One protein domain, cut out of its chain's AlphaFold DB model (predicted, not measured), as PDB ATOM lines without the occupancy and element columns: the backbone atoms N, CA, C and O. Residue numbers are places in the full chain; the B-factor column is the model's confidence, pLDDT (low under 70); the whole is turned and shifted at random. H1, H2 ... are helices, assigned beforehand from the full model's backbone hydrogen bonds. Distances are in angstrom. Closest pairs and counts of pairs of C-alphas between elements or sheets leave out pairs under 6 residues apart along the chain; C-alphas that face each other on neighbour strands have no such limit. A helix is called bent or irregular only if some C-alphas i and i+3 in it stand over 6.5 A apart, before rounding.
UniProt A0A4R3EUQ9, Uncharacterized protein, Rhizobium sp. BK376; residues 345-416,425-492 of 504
ATOM      1  N   ARG A 345     171.216 174.075 156.685       74.44
ATOM      2  CA  ARG A 345     171.262 174.817 155.411       74.44
ATOM      3  C   ARG A 345     172.600 174.728 154.668       74.44
ATOM      4  O   ARG A 345     172.634 175.008 153.476       74.44
ATOM      5  N   SER A 346     173.679 174.322 155.340       72.56
ATOM      6  CA  SER A 346     175.001 174.123 154.719       72.56
ATOM      7  C   SER A 346     175.171 172.752 154.049       72.56
ATOM      8  O   SER A 346     176.222 172.466 153.476       72.56
ATOM      9  N   LEU A 347     174.150 171.887 154.109       72.62
ATOM     10  CA  LEU A 347     174.178 170.580 153.462       72.62
ATOM     11  C   LEU A 347     174.301 170.731 151.935       72.62
ATOM     12  O   LEU A 347     173.632 171.566 151.327       72.62
ATOM     13  N   SER A 348     175.113 169.884 151.293       76.50
ATOM     14  CA  SER A 348     175.258 169.921 149.836       76.50
ATOM     15  C   SER A 348     173.922 169.665 149.129       76.50
ATOM     16  O   SER A 348     173.109 168.843 149.566       76.50
ATOM     17  N   SER A 349     173.706 170.333 147.992       77.00
ATOM     18  CA  SER A 349     172.468 170.220 147.208       77.00
ATOM     19  C   SER A 349     172.147 168.774 146.805       77.00
ATOM     20  O   SER A 349     170.983 168.376 146.801       77.00
ATOM     21  N   LEU A 350     173.173 167.956 146.540       71.69
ATOM     22  CA  LEU A 350     173.029 166.530 146.240       71.69
ATOM     23  C   LEU A 350     172.541 165.720 147.453       71.69
ATOM     24  O   LEU A 350     171.615 164.920 147.319       71.69
ATOM     25  N   ALA A 351     173.142 165.914 148.632       67.50
ATOM     26  CA  ALA A 351     172.738 165.210 149.851       67.50
ATOM     27  C   ALA A 351     171.314 165.602 150.266       67.50
ATOM     28  O   ALA A 351     170.497 164.743 150.600       67.50
ATOM     29  N   ARG A 352     170.996 166.892 150.145       81.50
ATOM     30  CA  ARG A 352     169.674 167.444 150.437       81.50
ATOM     31  C   ARG A 352     168.601 166.872 149.512       81.50
ATOM     32  O   ARG A 352     167.570 166.400 149.985       81.50
ATOM     33  N   ARG A 353     168.887 166.800 148.206       77.75
ATOM     34  CA  ARG A 353     168.001 166.173 147.212       77.75
ATOM     35  C   ARG A 353     167.750 164.696 147.515       77.75
ATOM     36  O   ARG A 353     166.611 164.252 147.416       77.75
ATOM     37  N   LYS A 354     168.776 163.941 147.925       71.81
ATOM     38  CA  LYS A 354     168.623 162.529 148.316       71.81
ATOM     39  C   LYS A 354     167.729 162.364 149.549       71.81
ATOM     40  O   LYS A 354     166.829 161.530 149.529       71.81
ATOM     41  N   LEU A 355     167.921 163.179 150.588       75.62
ATOM     42  CA  LEU A 355     167.056 163.160 151.775       75.62
ATOM     43  C   LEU A 355     165.605 163.507 151.422       75.62
ATOM     44  O   LEU A 355     164.688 162.811 151.852       75.62
ATOM     45  N   LEU A 356     165.395 164.522 150.583       82.06
ATOM     46  CA  LEU A 356     164.057 164.898 150.134       82.06
ATOM     47  C   LEU A 356     163.400 163.802 149.289       82.06
ATOM     48  O   LEU A 356     162.224 163.526 149.494       82.06
ATOM     49  N   SER A 357     164.164 163.140 148.410       78.75
ATOM     50  CA  SER A 357     163.654 162.049 147.566       78.75
ATOM     51  C   SER A 357     163.029 160.911 148.387       78.75
ATOM     52  O   SER A 357     162.051 160.297 147.967       78.75
ATOM     53  N   LYS A 358     163.541 160.685 149.605       75.56
ATOM     54  CA  LYS A 358     163.004 159.716 150.566       75.56
ATOM     55  C   LYS A 358     161.639 160.152 151.103       75.56
ATOM     56  O   LYS A 358     160.701 159.361 151.084       75.56
ATOM     57  N   PHE A 359     161.509 161.403 151.547       81.81
ATOM     58  CA  PHE A 359     160.231 161.945 152.022       81.81
ATOM     59  C   PHE A 359     159.185 162.003 150.906       81.81
ATOM     60  O   PHE A 359     158.033 161.643 151.131       81.81
ATOM     61  N   THR A 360     159.583 162.379 149.686       83.88
ATOM     62  CA  THR A 360     158.689 162.382 148.522       83.88
ATOM     63  C   THR A 360     158.256 160.974 148.132       83.88
ATOM     64  O   THR A 360     157.086 160.783 147.834       83.88
ATOM     65  N   LEU A 361     159.148 159.975 148.168       77.94
ATOM     66  CA  LEU A 361     158.797 158.584 147.858       77.94
ATOM     67  C   LEU A 361     157.765 158.034 148.853       77.94
ATOM     68  O   LEU A 361     156.754 157.471 148.436       77.94
ATOM     69  N   LEU A 362     157.996 158.255 150.153       78.19
ATOM     70  CA  LEU A 362     157.084 157.845 151.228       78.19
ATOM     71  C   LEU A 362     155.735 158.580 151.152       78.19
ATOM     72  O   LEU A 362     154.694 157.997 151.431       78.19
ATOM     73  N   ALA A 363     155.735 159.845 150.726       81.94
ATOM     74  CA  ALA A 363     154.514 160.617 150.514       81.94
ATOM     75  C   ALA A 363     153.742 160.224 149.238       81.94
ATOM     76  O   ALA A 363     152.511 160.221 149.243       81.94
ATOM     77  N   ALA A 364     154.450 159.917 148.145       78.38
ATOM     78  CA  ALA A 364     153.878 159.660 146.819       78.38
ATOM     79  C   ALA A 364     153.298 158.264 146.654       78.38
ATOM     80  O   ALA A 364     152.439 158.053 145.798       78.38
ATOM     81  N   ASN A 365     153.770 157.305 147.440       73.44
ATOM     82  CA  ASN A 365     153.242 155.959 147.406       73.44
ATOM     83  C   ASN A 365     152.746 155.602 148.802       73.44
ATOM     84  O   ASN A 365     153.460 154.973 149.577       73.44
ATOM     85  N   PRO A 366     151.506 155.985 149.133       65.88
ATOM     86  CA  PRO A 366     150.962 155.719 150.447       65.88
ATOM     87  C   PRO A 366     150.997 154.203 150.740       65.88
ATOM     88  O   PRO A 366     151.310 153.792 151.848       65.88
ATOM     89  N   GLN A 367     150.795 153.339 149.739       62.31
ATOM     90  CA  GLN A 367     150.849 151.879 149.912       62.31
ATOM     91  C   GLN A 367     152.272 151.310 150.059       62.31
ATOM     92  O   GLN A 367     152.430 150.114 150.319       62.31
ATOM     93  N   HIS A 368     153.299 152.138 149.876       59.94
ATOM     94  CA  HIS A 368     154.692 151.755 150.038       59.94
ATOM     95  C   HIS A 368     154.976 151.345 151.478       59.94
ATOM     96  O   HIS A 368     154.506 151.972 152.427       59.94
ATOM     97  N   LEU A 369     155.799 150.307 151.633       48.84
ATOM     98  CA  LEU A 369     156.269 149.902 152.947       48.84
ATOM     99  C   LEU A 369     157.053 151.079 153.578       48.84
ATOM    100  O   LEU A 369     158.011 151.599 153.003       48.84
ATOM    101  N   GLY A 370     156.604 151.537 154.742       57.78
ATOM    102  CA  GLY A 370     157.187 152.617 155.535       57.78
ATOM    103  C   GLY A 370     156.362 153.903 155.642       57.78
ATOM    104  O   GLY A 370     156.699 154.784 156.439       57.78
ATOM    105  N   SER A 371     155.253 154.002 154.912       67.06
ATOM    106  CA  SER A 371     154.359 155.163 154.955       67.06
ATOM    107  C   SER A 371     153.720 155.358 156.335       67.06
ATOM    108  O   SER A 371     153.619 156.481 156.809       67.06
ATOM    109  N   ALA A 372     153.384 154.281 157.056       65.69
ATOM    110  CA  ALA A 372     152.823 154.381 158.411       65.69
ATOM    111  C   ALA A 372     153.798 155.009 159.427       65.69
ATOM    112  O   ALA A 372     153.413 155.849 160.242       65.69
ATOM    113  N   THR A 373     155.076 154.624 159.378       64.94
ATOM    114  CA  THR A 373     156.130 155.214 160.217       64.94
ATOM    115  C   THR A 373     156.381 156.665 159.819       64.94
ATOM    116  O   THR A 373     156.593 157.502 160.692       64.94
ATOM    117  N   PHE A 374     156.306 156.975 158.520       78.00
ATOM    118  CA  PHE A 374     156.353 158.344 158.020       78.00
ATOM    119  C   PHE A 374     155.176 159.189 158.532       78.00
ATOM    120  O   PHE A 374     155.423 160.285 159.010       78.00
ATOM    121  N   PHE A 375     153.933 158.698 158.532       79.94
ATOM    122  CA  PHE A 375     152.783 159.469 159.035       79.94
ATOM    123  C   PHE A 375     152.845 159.711 160.538       79.94
ATOM    124  O   PHE A 375     152.656 160.842 160.963       79.94
ATOM    125  N   SER A 376     153.224 158.698 161.325       76.81
ATOM    126  CA  SER A 376     153.514 158.874 162.757       76.81
ATOM    127  C   SER A 376     154.629 159.903 162.980       76.81
ATOM    128  O   SER A 376     154.553 160.710 163.897       76.81
ATOM    129  N   PHE A 377     155.650 159.921 162.120       81.44
ATOM    130  CA  PHE A 377     156.693 160.941 162.162       81.44
ATOM    131  C   PHE A 377     156.162 162.336 161.776       81.44
ATOM    132  O   PHE A 377     156.529 163.314 162.422       81.44
ATOM    133  N   ILE A 378     155.299 162.445 160.761       85.06
ATOM    134  CA  ILE A 378     154.679 163.712 160.349       85.06
ATOM    135  C   ILE A 378     153.772 164.269 161.441       85.06
ATOM    136  O   ILE A 378     153.838 165.466 161.705       85.06
ATOM    137  N   GLU A 379     152.984 163.426 162.103       82.94
ATOM    138  CA  GLU A 379     152.125 163.823 163.223       82.94
ATOM    139  C   GLU A 379     152.922 164.561 164.310       82.94
ATOM    140  O   GLU A 379     152.476 165.580 164.832       82.94
ATOM    141  N   GLU A 380     154.146 164.104 164.579       83.31
ATOM    142  CA  GLU A 380     155.036 164.688 165.582       83.31
ATOM    143  C   GLU A 380     155.915 165.840 165.044       83.31
ATOM    144  O   GLU A 380     156.366 166.675 165.825       83.31
ATOM    145  N   ASN A 381     156.197 165.897 163.733       86.62
ATOM    146  CA  ASN A 381     157.266 166.744 163.172       86.62
ATOM    147  C   ASN A 381     156.857 167.606 161.957       86.62
ATOM    148  O   ASN A 381     157.731 168.172 161.296       86.62
ATOM    149  N   ALA A 382     155.565 167.732 161.632       89.50
ATOM    150  CA  ALA A 382     155.102 168.441 160.430       89.50
ATOM    151  C   ALA A 382     155.630 169.885 160.320       89.50
ATOM    152  O   ALA A 382     156.091 170.285 159.252       89.50
ATOM    153  N   ALA A 383     155.595 170.644 161.421       90.56
ATOM    154  CA  ALA A 383     156.069 172.029 161.469       90.56
ATOM    155  C   ALA A 383     157.578 172.133 161.212       90.56
ATOM    156  O   ALA A 383     157.995 172.809 160.276       90.56
ATOM    157  N   ALA A 384     158.382 171.377 161.966       88.19
ATOM    158  CA  ALA A 384     159.836 171.355 161.809       88.19
ATOM    159  C   ALA A 384     160.253 170.918 160.395       88.19
ATOM    160  O   ALA A 384     161.127 171.530 159.778       88.19
ATOM    161  N   LEU A 385     159.580 169.904 159.834       88.31
ATOM    162  CA  LEU A 385     159.814 169.487 158.455       88.31
ATOM    163  C   LEU A 385     159.493 170.616 157.481       88.31
ATOM    164  O   LEU A 385     160.353 170.954 156.673       88.31
ATOM    165  N   ALA A 386     158.310 171.227 157.564       92.56
ATOM    166  CA  ALA A 386     157.940 172.330 156.684       92.56
ATOM    167  C   ALA A 386     158.942 173.490 156.774       92.56
ATOM    168  O   ALA A 386     159.389 173.980 155.735       92.56
ATOM    169  N   ASP A 387     159.372 173.873 157.978       91.50
ATOM    170  CA  ASP A 387     160.335 174.951 158.224       91.50
ATOM    171  C   ASP A 387     161.727 174.653 157.665       91.50
ATOM    172  O   ASP A 387     162.380 175.549 157.119       91.50
ATOM    173  N   SER A 388     162.142 173.386 157.699       88.56
ATOM    174  CA  SER A 388     163.443 172.959 157.184       88.56
ATOM    175  C   SER A 388     163.569 173.066 155.658       88.56
ATOM    176  O   SER A 388     164.685 173.226 155.171       88.56
ATOM    177  N   LEU A 389     162.472 173.000 154.894       92.69
ATOM    178  CA  LEU A 389     162.485 172.938 153.420       92.69
ATOM    179  C   LEU A 389     162.640 174.315 152.752       92.69
ATOM    180  O   LEU A 389     162.237 175.330 153.307       92.69
ATOM    181  N   THR A 390     163.180 174.383 151.533       92.75
ATOM    182  CA  THR A 390     163.034 175.580 150.674       92.75
ATOM    183  C   THR A 390     161.668 175.591 149.977       92.75
ATOM    184  O   THR A 390     160.961 174.583 149.983       92.75
ATOM    185  N   GLY A 391     161.282 176.704 149.341       91.38
ATOM    186  CA  GLY A 391     160.018 176.785 148.594       91.38
ATOM    187  C   GLY A 391     159.887 175.717 147.500       91.38
ATOM    188  O   GLY A 391     158.892 174.995 147.451       91.38
ATOM    189  N   GLY A 392     160.936 175.521 146.696       88.44
ATOM    190  CA  GLY A 392     160.961 174.467 145.675       88.44
ATOM    191  C   GLY A 392     160.963 173.041 146.243       88.44
ATOM    192  O   GLY A 392     160.414 172.121 145.642       88.44
ATOM    193  N   GLU A 393     161.551 172.822 147.422       92.75
ATOM    194  CA  GLU A 393     161.515 171.513 148.087       92.75
ATOM    195  C   GLU A 393     160.148 171.203 148.691       92.75
ATOM    196  O   GLU A 393     159.654 170.083 148.544       92.75
ATOM    197  N   ALA A 394     159.519 172.208 149.304       92.75
ATOM    198  CA  ALA A 394     158.144 172.129 149.766       92.75
ATOM    199  C   ALA A 394     157.200 171.813 148.598       92.75
ATOM    200  O   ALA A 394     156.335 170.949 148.736       92.75
ATOM    201  N   HIS A 395     157.434 172.420 147.426       90.12
ATOM    202  CA  HIS A 395     156.671 172.162 146.205       90.12
ATOM    203  C   HIS A 395     156.776 170.698 145.729       90.12
ATOM    204  O   HIS A 395     155.770 170.061 145.400       90.12
ATOM    205  N   ARG A 396     157.978 170.109 145.754       86.81
ATOM    206  CA  ARG A 396     158.165 168.682 145.431       86.81
ATOM    207  C   ARG A 396     157.424 167.767 146.407       86.81
ATOM    208  O   ARG A 396     156.751 166.820 145.986       86.81
ATOM    209  N   LEU A 397     157.533 168.047 147.706       90.06
ATOM    210  CA  LEU A 397     156.918 167.214 148.738       90.06
ATOM    211  C   LEU A 397     155.389 167.278 148.690       90.06
ATOM    212  O   LEU A 397     154.746 166.231 148.717       90.06
ATOM    213  N   ILE A 398     154.799 168.466 148.530       90.75
ATOM    214  CA  ILE A 398     153.339 168.593 148.435       90.75
ATOM    215  C   ILE A 398     152.777 167.923 147.177       90.75
ATOM    216  O   ILE A 398     151.760 167.234 147.255       90.75
ATOM    217  N   THR A 399     153.459 168.047 146.035       86.56
ATOM    218  CA  THR A 399     153.052 167.367 144.793       86.56
ATOM    219  C   THR A 399     153.048 165.850 144.980       86.56
ATOM    220  O   THR A 399     152.114 165.171 144.558       86.56
ATOM    221  N   SER A 400     154.045 165.328 145.699       85.81
ATOM    222  CA  SER A 400     154.130 163.911 146.061       85.81
ATOM    223  C   SER A 400     152.969 163.481 146.959       85.81
ATOM    224  O   SER A 400     152.278 162.523 146.627       85.81
ATOM    225  N   ILE A 401     152.687 164.218 148.044       86.31
ATOM    226  CA  ILE A 401     151.560 163.942 148.957       86.31
ATOM    227  C   ILE A 401     150.234 163.878 148.184       86.31
ATOM    228  O   ILE A 401     149.451 162.938 148.347       86.31
ATOM    229  N   ARG A 402     149.989 164.855 147.303       86.81
ATOM    230  CA  ARG A 402     148.758 164.921 146.502       86.81
ATOM    231  C   ARG A 402     148.659 163.800 145.477       86.81
ATOM    232  O   ARG A 402     147.602 163.185 145.367       86.81
ATOM    233  N   GLY A 403     149.747 163.502 144.769       82.12
ATOM    234  CA  GLY A 403     149.805 162.374 143.838       82.12
ATOM    235  C   GLY A 403     149.524 161.044 144.537       82.12
ATOM    236  O   GLY A 403     148.744 160.236 144.033       82.12
ATOM    237  N   GLY A 404     150.073 160.858 145.740       78.81
ATOM    238  CA  GLY A 404     149.778 159.706 146.586       78.81
ATOM    239  C   GLY A 404     148.297 159.601 146.950       78.81
ATOM    240  O   GLY A 404     147.720 158.520 146.839       78.81
ATOM    241  N   ARG A 405     147.655 160.722 147.314       81.94
ATOM    242  CA  ARG A 405     146.214 160.765 147.624       81.94
ATOM    243  C   ARG A 405     145.353 160.355 146.432       81.94
ATOM    244  O   ARG A 405     144.478 159.511 146.594       81.94
ATOM    245  N   VAL A 406     145.643 160.890 145.245       80.00
ATOM    246  CA  VAL A 406     144.930 160.543 144.003       80.00
ATOM    247  C   VAL A 406     145.072 159.054 143.688       80.00
ATOM    248  O   VAL A 406     144.080 158.393 143.403       80.00
ATOM    249  N   MET A 407     146.282 158.499 143.801       73.06
ATOM    250  CA  MET A 407     146.521 157.066 143.579       73.06
ATOM    251  C   MET A 407     145.789 156.189 144.600       73.06
ATOM    252  O   MET A 407     145.273 155.128 144.255       73.06
ATOM    253  N   ALA A 408     145.731 156.623 145.859       72.69
ATOM    254  CA  ALA A 408     145.027 155.900 146.909       72.69
ATOM    255  C   ALA A 408     143.500 155.937 146.717       72.69
ATOM    256  O   ALA A 408     142.856 154.914 146.936       72.69
ATOM    257  N   GLN A 409     142.947 157.074 146.279       77.06
ATOM    258  CA  GLN A 409     141.526 157.237 145.952       77.06
ATOM    259  C   GLN A 409     141.143 156.409 144.721       77.06
ATOM    260  O   GLN A 409     140.228 155.597 144.798       77.06
ATOM    261  N   TRP A 410     141.932 156.491 143.645       75.88
ATOM    262  CA  TRP A 410     141.750 155.659 142.452       75.88
ATOM    263  C   TRP A 410     141.753 154.160 142.787       75.88
ATOM    264  O   TRP A 410     140.893 153.418 142.327       75.88
ATOM    265  N   ALA A 411     142.667 153.713 143.654       68.56
ATOM    266  CA  ALA A 411     142.715 152.324 144.109       68.56
ATOM    267  C   ALA A 411     141.539 151.902 145.020       68.56
ATOM    268  O   ALA A 411     141.370 150.701 145.254       68.56
ATOM    269  N   ASP A 412     140.777 152.845 145.590       70.94
ATOM    270  CA  ASP A 412     139.526 152.567 146.314       70.94
ATOM    271  C   ASP A 412     138.338 152.506 145.341       70.94
ATOM    272  O   ASP A 412     137.499 151.612 145.468       70.94
ATOM    273  N   ASP A 413     138.325 153.375 144.325       73.00
ATOM    274  CA  ASP A 413     137.282 153.442 143.293       73.00
ATOM    275  C   ASP A 413     137.301 152.213 142.364       73.00
ATOM    276  O   ASP A 413     136.254 151.653 142.033       73.00
ATOM    277  N   THR A 414     138.485 151.702 142.000       67.75
ATOM    278  CA  THR A 414     138.624 150.519 141.127       67.75
ATOM    279  C   THR A 414     138.322 149.181 141.812       67.75
ATOM    280  O   THR A 414     138.366 148.129 141.167       67.75
ATOM    281  N   LYS A 415     137.940 149.177 143.099       56.53
ATOM    282  CA  LYS A 415     137.551 147.962 143.848       56.53
ATOM    283  C   LYS A 415     136.409 147.162 143.217       56.53
ATOM    284  O   LYS A 415     136.234 146.004 143.574       56.53
ATOM    285  N   HIS A 416     135.642 147.744 142.295       51.03
ATOM    286  CA  HIS A 416     134.569 147.031 141.597       51.03
ATOM    287  C   HIS A 416     135.071 146.049 140.520       51.03
ATOM    288  O   HIS A 416     134.269 145.272 140.016       51.03
ATOM    289  N   ARG A 425     141.883 148.845 153.990       57.31
ATOM    290  CA  ARG A 425     142.349 150.020 153.213       57.31
ATOM    291  C   ARG A 425     141.607 151.327 153.552       57.31
ATOM    292  O   ARG A 425     142.211 152.390 153.451       57.31
ATOM    293  N   ARG A 426     140.331 151.271 153.968       58.91
ATOM    294  CA  ARG A 426     139.508 152.476 154.227       58.91
ATOM    295  C   ARG A 426     139.920 153.239 155.486       58.91
ATOM    296  O   ARG A 426     140.023 154.460 155.441       58.91
ATOM    297  N   ASP A 427     140.185 152.536 156.585       62.81
ATOM    298  CA  ASP A 427     140.634 153.170 157.837       62.81
ATOM    299  C   ASP A 427     141.983 153.864 157.652       62.81
ATOM    300  O   ASP A 427     142.248 154.929 158.204       62.81
ATOM    301  N   TRP A 428     142.812 153.284 156.793       62.91
ATOM    302  CA  TRP A 428     144.119 153.815 156.482       62.91
ATOM    303  C   TRP A 428     144.072 155.035 155.545       62.91
ATOM    304  O   TRP A 428     144.818 155.982 155.758       62.91
ATOM    305  N   LEU A 429     143.163 155.077 154.561       66.25
ATOM    306  CA  LEU A 429     142.926 156.269 153.727       66.25
ATOM    307  C   LEU A 429     142.485 157.475 154.569       66.25
ATOM    308  O   LEU A 429     142.892 158.609 154.306       66.25
ATOM    309  N   LYS A 430     141.678 157.221 155.606       72.56
ATOM    310  CA  LYS A 430     141.262 158.242 156.577       72.56
ATOM    311  C   LYS A 430     142.433 158.743 157.418       72.56
ATOM    312  O   LYS A 430     142.565 159.954 157.566       72.56
ATOM    313  N   ALA A 431     143.276 157.835 157.915       66.31
ATOM    314  CA  ALA A 431     144.507 158.188 158.622       66.31
ATOM    315  C   ALA A 431     145.416 159.034 157.710       66.31
ATOM    316  O   ALA A 431     145.602 160.225 157.955       66.31
ATOM    317  N   PHE A 432     145.809 158.495 156.548       71.94
ATOM    318  CA  PHE A 432     146.618 159.193 155.543       71.94
ATOM    319  C   PHE A 432     146.138 160.623 155.279       71.94
ATOM    320  O   PHE A 432     146.928 161.567 155.287       71.94
ATOM    321  N   SER A 433     144.831 160.793 155.069       75.62
ATOM    322  CA  SER A 433     144.228 162.099 154.808       75.62
ATOM    323  C   SER A 433     144.324 163.040 156.008       75.62
ATOM    324  O   SER A 433     144.590 164.223 155.822       75.62
ATOM    325  N   ARG A 434     144.158 162.533 157.232       81.19
ATOM    326  CA  ARG A 434     144.247 163.322 158.463       81.19
ATOM    327  C   ARG A 434     145.679 163.754 158.766       81.19
ATOM    328  O   ARG A 434     145.915 164.941 158.974       81.19
ATOM    329  N   GLU A 435     146.628 162.820 158.783       78.50
ATOM    330  CA  GLU A 435     148.004 163.119 159.201       78.50
ATOM    331  C   GLU A 435     148.759 163.955 158.156       78.50
ATOM    332  O   GLU A 435     149.546 164.834 158.510       78.50
ATOM    333  N   THR A 436     148.489 163.753 156.860       83.50
ATOM    334  CA  THR A 436     149.133 164.557 155.807       83.50
ATOM    335  C   THR A 436     148.507 165.936 155.613       83.50
ATOM    336  O   THR A 436     149.196 166.817 155.105       83.50
ATOM    337  N   ALA A 437     147.258 166.167 156.037       86.38
ATOM    338  CA  ALA A 437     146.583 167.459 155.862       86.38
ATOM    339  C   ALA A 437     147.289 168.606 156.598       86.38
ATOM    340  O   ALA A 437     147.387 169.712 156.064       86.38
ATOM    341  N   ILE A 438     147.817 168.343 157.799       88.94
ATOM    342  CA  ILE A 438     148.542 169.348 158.591       88.94
ATOM    343  C   ILE A 438     149.820 169.769 157.859       88.94
ATOM    344  O   ILE A 438     150.040 170.955 157.620       88.94
ATOM    345  N   LEU A 439     150.640 168.794 157.455       90.75
ATOM    346  CA  LEU A 439     151.856 169.061 156.689       90.75
ATOM    347  C   LEU A 439     151.536 169.744 155.359       90.75
ATOM    348  O   LEU A 439     152.191 170.715 155.002       90.75
ATOM    349  N   GLU A 440     150.525 169.269 154.635       90.88
ATOM    350  CA  GLU A 440     150.096 169.863 153.373       90.88
ATOM    351  C   GLU A 440     149.759 171.348 153.539       90.88
ATOM    352  O   GLU A 440     150.281 172.164 152.785       90.88
ATOM    353  N   GLY A 441     148.964 171.716 154.548       90.75
ATOM    354  CA  GLY A 441     148.632 173.113 154.831       90.75
ATOM    355  C   GLY A 441     149.874 173.981 155.053       90.75
ATOM    356  O   GLY A 441     149.995 175.054 154.460       90.75
ATOM    357  N   LEU A 442     150.838 173.486 155.833       93.56
ATOM    358  CA  LEU A 442     152.107 174.178 156.087       93.56
ATOM    359  C   LEU A 442     152.948 174.335 154.810       93.56
ATOM    360  O   LEU A 442     153.508 175.403 154.552       93.56
ATOM    361  N   LEU A 443     153.009 173.294 153.975       92.38
ATOM    362  CA  LEU A 443     153.729 173.338 152.705       92.38
ATOM    363  C   LEU A 443     153.070 174.301 151.706       92.38
ATOM    364  O   LEU A 443     153.796 175.010 151.015       92.38
ATOM    365  N   ILE A 444     151.733 174.387 151.649       91.12
ATOM    366  CA  ILE A 444     151.017 175.345 150.780       91.12
ATOM    367  C   ILE A 444     151.415 176.777 151.121       91.12
ATOM    368  O   ILE A 444     151.768 177.536 150.221       91.12
ATOM    369  N   VAL A 445     151.382 177.140 152.408       92.94
ATOM    370  CA  VAL A 445     151.754 178.490 152.865       92.94
ATOM    371  C   VAL A 445     153.170 178.827 152.406       92.94
ATOM    372  O   VAL A 445     153.417 179.901 151.858       92.94
ATOM    373  N   LYS A 446     154.091 177.873 152.556       94.12
ATOM    374  CA  LYS A 446     155.490 178.053 152.179       94.12
ATOM    375  C   LYS A 446     155.707 178.164 150.670       94.12
ATOM    376  O   LYS A 446     156.471 179.017 150.224       94.12
ATOM    377  N   VAL A 447     155.032 177.325 149.882       90.62
ATOM    378  CA  VAL A 447     155.087 177.371 148.413       90.62
ATOM    379  C   VAL A 447     154.491 178.675 147.890       90.62
ATOM    380  O   VAL A 447     155.061 179.269 146.980       90.62
ATOM    381  N   LYS A 448     153.393 179.154 148.488       90.31
ATOM    382  CA  LYS A 448     152.768 180.430 148.127       90.31
ATOM    383  C   LYS A 448     153.703 181.611 148.394       90.31
ATOM    384  O   LYS A 448     153.935 182.397 147.484       90.31
ATOM    385  N   ALA A 449     154.303 181.675 149.584       92.12
ATOM    386  CA  ALA A 449     155.260 182.727 149.930       92.12
ATOM    387  C   ALA A 449     156.475 182.746 148.984       92.12
ATOM    388  O   ALA A 449     156.929 183.808 148.568       92.12
ATOM    389  N   TRP A 450     156.985 181.570 148.604       93.56
ATOM    390  CA  TRP A 450     158.068 181.463 147.625       93.56
ATOM    391  C   TRP A 450     157.644 181.915 146.222       93.56
ATOM    392  O   TRP A 450     158.380 182.651 145.573       93.56
ATOM    393  N   TYR A 451     156.453 181.521 145.764       90.06
ATOM    394  CA  TYR A 451     155.931 181.926 144.458       90.06
ATOM    395  C   TYR A 451     155.688 183.440 144.367       90.06
ATOM    396  O   TYR A 451     155.986 184.042 143.342       90.06
ATOM    397  N   GLU A 452     155.176 184.060 145.433       92.00
ATOM    398  CA  GLU A 452     154.974 185.514 145.507       92.00
ATOM    399  C   GLU A 452     156.302 186.284 145.494       92.00
ATOM    400  O   GLU A 452     156.382 187.353 144.891       92.00
ATOM    401  N   ALA A 453     157.348 185.732 146.116       93.81
ATOM    402  CA  ALA A 453     158.679 186.328 146.112       93.81
ATOM    403  C   ALA A 453     159.400 186.173 144.758       93.81
ATOM    404  O   ALA A 453     160.048 187.112 144.295       93.81
ATOM    405  N   GLU A 454     159.301 185.002 144.117       93.12
ATOM    406  CA  GLU A 454     160.105 184.628 142.942       93.12
ATOM    407  C   GLU A 454     159.286 183.869 141.869       93.12
ATOM    408  O   GLU A 454     159.572 182.709 141.546       93.12
ATOM    409  N   PRO A 455     158.277 184.500 141.238       89.06
ATOM    410  CA  PRO A 455     157.314 183.796 140.382       89.06
ATOM    411  C   PRO A 455     157.953 183.140 139.149       89.06
ATOM    412  O   PRO A 455     157.581 182.036 138.746       89.06
ATOM    413  N   SER A 456     158.960 183.788 138.555       88.50
ATOM    414  CA  SER A 456     159.641 183.286 137.356       88.50
ATOM    415  C   SER A 456     160.641 182.162 137.644       88.50
ATOM    416  O   SER A 456     160.907 181.340 136.765       88.50
ATOM    417  N   GLU A 457     161.211 182.097 138.848       85.75
ATOM    418  CA  GLU A 457     162.019 180.954 139.284       85.75
ATOM    419  C   GLU A 457     161.122 179.777 139.660       85.75
ATOM    420  O   GLU A 457     161.393 178.641 139.265       85.75
ATOM    421  N   ALA A 458     160.007 180.053 140.338       82.62
ATOM    422  CA  ALA A 458     159.048 179.032 140.715       82.62
ATOM    423  C   ALA A 458     158.427 178.323 139.505       82.62
ATOM    424  O   ALA A 458     158.372 177.091 139.489       82.62
ATOM    425  N   ALA A 459     158.057 179.079 138.466       83.44
ATOM    426  CA  ALA A 459     157.575 178.525 137.201       83.44
ATOM    427  C   ALA A 459     158.639 177.660 136.499       83.44
ATOM    428  O   ALA A 459     158.362 176.520 136.132       83.44
ATOM    429  N   ARG A 460     159.884 178.150 136.393       83.19
ATOM    430  CA  ARG A 460     160.996 177.398 135.778       83.19
ATOM    431  C   ARG A 460     161.329 176.110 136.529       83.19
ATOM    432  O   ARG A 460     161.681 175.107 135.913       83.19
ATOM    433  N   ASN A 461     161.250 176.130 137.857       77.69
ATOM    434  CA  ASN A 461     161.513 174.956 138.684       77.69
ATOM    435  C   ASN A 461     160.374 173.928 138.576       77.69
ATOM    436  O   ASN A 461     160.645 172.736 138.478       77.69
ATOM    437  N   ALA A 462     159.117 174.387 138.526       77.94
ATOM    438  CA  ALA A 462     157.970 173.520 138.263       77.94
ATOM    439  C   ALA A 462     158.087 172.833 136.893       77.94
ATOM    440  O   ALA A 462     157.955 171.617 136.809       77.94
ATOM    441  N   GLU A 463     158.439 173.586 135.848       82.75
ATOM    442  CA  GLU A 463     158.640 173.057 134.494       82.75
ATOM    443  C   GLU A 463     159.805 172.056 134.427       82.75
ATOM    444  O   GLU A 463     159.643 170.942 133.929       82.75
ATOM    445  N   ARG A 464     160.972 172.409 134.991       81.00
ATOM    446  CA  ARG A 464     162.165 171.542 135.007       81.00
ATOM    447  C   ARG A 464     161.907 170.202 135.696       81.00
ATOM    448  O   ARG A 464     162.440 169.184 135.264       81.00
ATOM    449  N   GLU A 465     161.150 170.219 136.784       73.50
ATOM    450  CA  GLU A 465     160.871 169.043 137.613       73.50
ATOM    451  C   GLU A 465     159.553 168.350 137.221       73.50
ATOM    452  O   GLU A 465     159.141 167.409 137.896       73.50
ATOM    453  N   GLN A 466     158.892 168.806 136.145       80.69
ATOM    454  CA  GLN A 466     157.592 168.301 135.679       80.69
ATOM    455  C   GLN A 466     156.518 168.292 136.785       80.69
ATOM    456  O   GLN A 466     155.691 167.385 136.875       80.69
ATOM    457  N   LEU A 467     156.547 169.300 137.659       75.00
ATOM    458  CA  LEU A 467     155.571 169.491 138.729       75.00
ATOM    459  C   LEU A 467     154.368 170.283 138.211       75.00
ATOM    460  O   LEU A 467     154.465 171.034 137.240       75.00
ATOM    461  N   ALA A 468     153.233 170.151 138.897       73.25
ATOM    462  CA  ALA A 468     152.078 171.000 138.635       73.25
ATOM    463  C   ALA A 468     152.430 172.485 138.816       73.25
ATOM    464  O   ALA A 468     153.307 172.841 139.604       73.25
ATOM    465  N   ASP A 469     151.702 173.359 138.122       73.81
ATOM    466  CA  ASP A 469     151.773 174.795 138.384       73.81
ATOM    467  C   ASP A 469     151.483 175.051 139.882       73.81
ATOM    468  O   ASP A 469     150.463 174.566 140.391       73.81
ATOM    469  N   PRO A 470     152.339 175.799 140.607       72.25
ATOM    470  CA  PRO A 470     152.133 176.107 142.020       72.25
ATOM    471  C   PRO A 470     150.749 176.687 142.334       72.25
ATOM    472  O   PRO A 470     150.207 176.417 143.405       72.25
ATOM    473  N   THR A 471     150.140 177.439 141.412       72.62
ATOM    474  CA  THR A 471     148.788 178.014 141.561       72.62
ATOM    475  C   THR A 471     147.693 176.943 141.600       72.62
ATOM    476  O   THR A 471     146.690 177.082 142.308       72.62
ATOM    477  N   CYS A 472     147.921 175.794 140.954       73.31
ATOM    478  CA  CYS A 472     147.045 174.625 141.031       73.31
ATOM    479  C   CYS A 472     147.066 173.967 142.422       73.31
ATOM    480  O   CYS A 472     146.263 173.064 142.687       73.31
ATOM    481  N   LEU A 473     147.935 174.415 143.337       72.00
ATOM    482  CA  LEU A 473     147.996 173.891 144.697       72.00
ATOM    483  C   LEU A 473     147.029 174.576 145.674       72.00
ATOM    484  O   LEU A 473     146.740 174.021 146.731       72.00
ATOM    485  N   TRP A 474     146.483 175.744 145.330       75.81
ATOM    486  CA  TRP A 474     145.878 176.650 146.319       75.81
ATOM    487  C   TRP A 474     144.429 176.331 146.695       75.81
ATOM    488  O   TRP A 474     143.903 176.900 147.645       75.81
ATOM    489  N   GLY A 475     143.768 175.439 145.957       66.75
ATOM    490  CA  GLY A 475     142.390 175.047 146.253       66.75
ATOM    491  C   GLY A 475     142.297 173.682 146.934       66.75
ATOM    492  O   GLY A 475     143.234 172.883 146.820       66.75
ATOM    493  N   PRO A 476     141.165 173.403 147.609       59.69
ATOM    494  CA  PRO A 476     140.877 172.075 148.126       59.69
ATOM    495  C   PRO A 476     140.868 171.060 146.979       59.69
ATOM    496  O   PRO A 476     140.500 171.381 145.843       59.69
ATOM    497  N   ILE A 477     141.268 169.827 147.281       55.91
ATOM    498  CA  ILE A 477     141.022 168.687 146.398       55.91
ATOM    499  C   ILE A 477     139.517 168.420 146.487       55.91
ATOM    500  O   ILE A 477     139.069 167.681 147.354       55.91
ATOM    501  N   ALA A 478     138.722 169.136 145.694       45.69
ATOM    502  CA  ALA A 478     137.291 168.889 145.594       45.69
ATOM    503  C   ALA A 478     137.068 167.587 144.813       45.69
ATOM    504  O   ALA A 478     137.718 167.371 143.785       45.69
ATOM    505  N   ASP A 479     136.154 166.749 145.304       42.47
ATOM    506  CA  ASP A 479     135.739 165.497 144.670       42.47
ATOM    507  C   ASP A 479     135.305 165.767 143.215       42.47
ATOM    508  O   ASP A 479     134.240 166.318 142.954       42.47
ATOM    509  N   GLY A 480     136.171 165.439 142.250       44.56
ATOM    510  CA  GLY A 480     135.835 165.398 140.821       44.56
ATOM    511  C   GLY A 480     136.534 166.401 139.894       44.56
ATOM    512  O   GLY A 480     136.720 166.077 138.726       44.56
ATOM    513  N   ILE A 481     137.007 167.569 140.354       42.22
ATOM    514  CA  ILE A 481     137.595 168.596 139.456       42.22
ATOM    515  C   ILE A 481     139.025 168.938 139.881       42.22
ATOM    516  O   ILE A 481     139.274 169.927 140.567       42.22
ATOM    517  N   ARG A 482     139.964 168.071 139.481       50.50
ATOM    518  CA  ARG A 482     141.423 168.329 139.345       50.50
ATOM    519  C   ARG A 482     142.215 167.121 138.819       50.50
ATOM    520  O   ARG A 482     143.442 167.177 138.764       50.50
ATOM    521  N   PHE A 483     141.532 166.050 138.397       43.97
ATOM    522  CA  PHE A 483     142.169 164.896 137.756       43.97
ATOM    523  C   PHE A 483     142.965 165.297 136.503       43.97
ATOM    524  O   PHE A 483     144.024 164.728 136.278       43.97
ATOM    525  N   GLU A 484     142.561 166.324 135.748       44.09
ATOM    526  CA  GLU A 484     143.277 166.744 134.529       44.09
ATOM    527  C   GLU A 484     144.670 167.348 134.785       44.09
ATOM    528  O   GLU A 484     145.599 167.081 134.021       44.09
ATOM    529  N   CYS A 485     144.863 168.103 135.874       45.28
ATOM    530  CA  CYS A 485     146.180 168.660 136.211       45.28
ATOM    531  C   CYS A 485     147.163 167.580 136.688       45.28
ATOM    532  O   CYS A 485     148.362 167.726 136.480       45.28
ATOM    533  N   VAL A 486     146.667 166.497 137.305       43.88
ATOM    534  CA  VAL A 486     147.494 165.381 137.804       43.88
ATOM    535  C   VAL A 486     147.681 164.276 136.760       43.88
ATOM    536  O   VAL A 486     148.768 163.712 136.662       43.88
ATOM    537  N   ALA A 487     146.680 164.007 135.920       43.34
ATOM    538  CA  ALA A 487     146.747 163.012 134.847       43.34
ATOM    539  C   ALA A 487     147.713 163.413 133.720       43.34
ATOM    540  O   ALA A 487     148.369 162.543 133.146       43.34
ATOM    541  N   ARG A 488     147.896 164.717 133.458       44.78
ATOM    542  CA  ARG A 488     148.932 165.211 132.529       44.78
ATOM    543  C   ARG A 488     150.371 164.940 132.996       44.78
ATOM    544  O   ARG A 488     151.284 165.080 132.192       44.78
ATOM    545  N   MET A 489     150.590 164.523 134.249       47.41
ATOM    546  CA  MET A 489     151.934 164.290 134.800       47.41
ATOM    547  C   MET A 489     152.516 162.893 134.491       47.41
ATOM    548  O   MET A 489     153.689 162.674 134.782       47.41
ATOM    549  N   LYS A 490     151.745 161.931 133.942       39.47
ATOM    550  CA  LYS A 490     152.210 160.535 133.728       39.47
ATOM    551  C   LYS A 490     151.558 159.769 132.556       39.47
ATOM    552  O   LYS A 490     151.333 158.567 132.675       39.47
ATOM    553  N   SER A 491     151.249 160.392 131.419       31.72
ATOM    554  CA  SER A 491     150.874 159.603 130.228       31.72
ATOM    555  C   SER A 491     152.117 158.888 129.660       31.72
ATOM    556  O   SER A 491     153.088 159.572 129.326       31.72
ATOM    557  N   PRO A 492     152.137 157.548 129.510       30.09
ATOM    558  CA  PRO A 492     153.148 156.881 128.692       30.09
ATOM    559  C   PRO A 492     152.937 157.275 127.218       30.09
ATOM    560  O   PRO A 492     151.788 157.405 126.789       30.09
TER     561      PRO A 492
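AT A GLANCE: This is residues 345 to 416 and 425 to 492 of the 504 residues of an uncharacterized protein of Rhizobium sp. BK376 (UniProt A0A4R3EUQ9). Four helices form a loose bundle: the long H3 and H4 pack side by side, running opposite ways, with H1 on H3 and the kinked H2 on H4. After H4 the backbone folds back over the H3 side of this bundle through the short helices H5, H6 and H7. The class is all helix: 140 residues are printed, with seven named helices, H1 to H7 in chain order, and no named strand. The whole is compact, with a radius of gyration of the C-alphas of 14.8 A and spans of 47 by 32 by 27 A.

IN THESE COORDINATES: Find C-alpha 349 at (172.468, 170.220, 147.208); from there H1, residues 349 to 364, runs 21.4 A. H2, residues 371 to 388, has a kink of 88 degrees near residue 381 and is irregular, with C-alphas 380 and 383 8.5 A apart. H3, residues 391 to 416, spans 39.8 A to C-alpha 416 at (134.569, 147.031, 141.597), and is irregular, with C-alphas 413 and 416 7.2 A apart. H4, residues 425 to 453, spans 40.4 A and has a kink of 39 degrees near residue 439; it is neither bent nor irregular, but only just, with C-alphas 435 and 438 6.3 A apart. Then come H5, residues 455 to 464, H6, residues 470 to 473, and H7, residues 483 to 487, which ends at C-alpha 487 at (146.747, 163.012, 134.847).

HOW THE PARTS SIT: Begin at the hub, H4, which touches H2, H3 and H6. Look at Gly 391 and Val 447, the closest C-alphas of H3 and H4, 5.0 A apart; these helices run opposite ways at a shallow tilt of 29 degrees. H2 touches H4 at a shallow tilt of 16 degrees, the same way, closest at the C-alphas of Ala 382 and Leu 439, 5.0 A. H3 touches H1 with residues 393 to 405 alone, the same way at a shallow tilt of 24 degrees; the closest C-alphas, those of Ala 364 and Gly 404, are 4.1 A apart. H1 touches H2 at a steep tilt of 45 degrees, with Leu 362 and Ser 371 closest at 5.3 A between C-alphas. H4 touches H6 with residues 444 to 451 alone, closest at the C-alphas of Ile 444 and Leu 473, 6.9 A. H5 and H6 only just touch, with 3 pairs of C-alphas within 8 A, closest at Ala 462 and Pro 470, 7.4 A. H7 is close to H3 but not clearly touching: the closest C-alphas, Gly 403 and Val 486, are 7.1 A apart. H1 and H4 are apart. Every O i to N i+4 pair is within hydrogen-bond range in H1, H5 and H7; the counts are 12 of 14 in H2, 20 of 22 in H3 and 23 of 25 in H4, and H6 is too short for such a pair.

THE WHOLE: The C-alphas of Ser 346 and His 416, the two farthest apart, are 50.4 A from each other. Residues 417 to 424 are cut out, and C-alphas 416 and 425 are 14.3 A apart across the cut. Of the links that are printed whole, none is long. The mean pLDDT of the printed part is 75.2; look for values under 70 at residues 366 to 373, 425 to 429 and 475 to 492, among others.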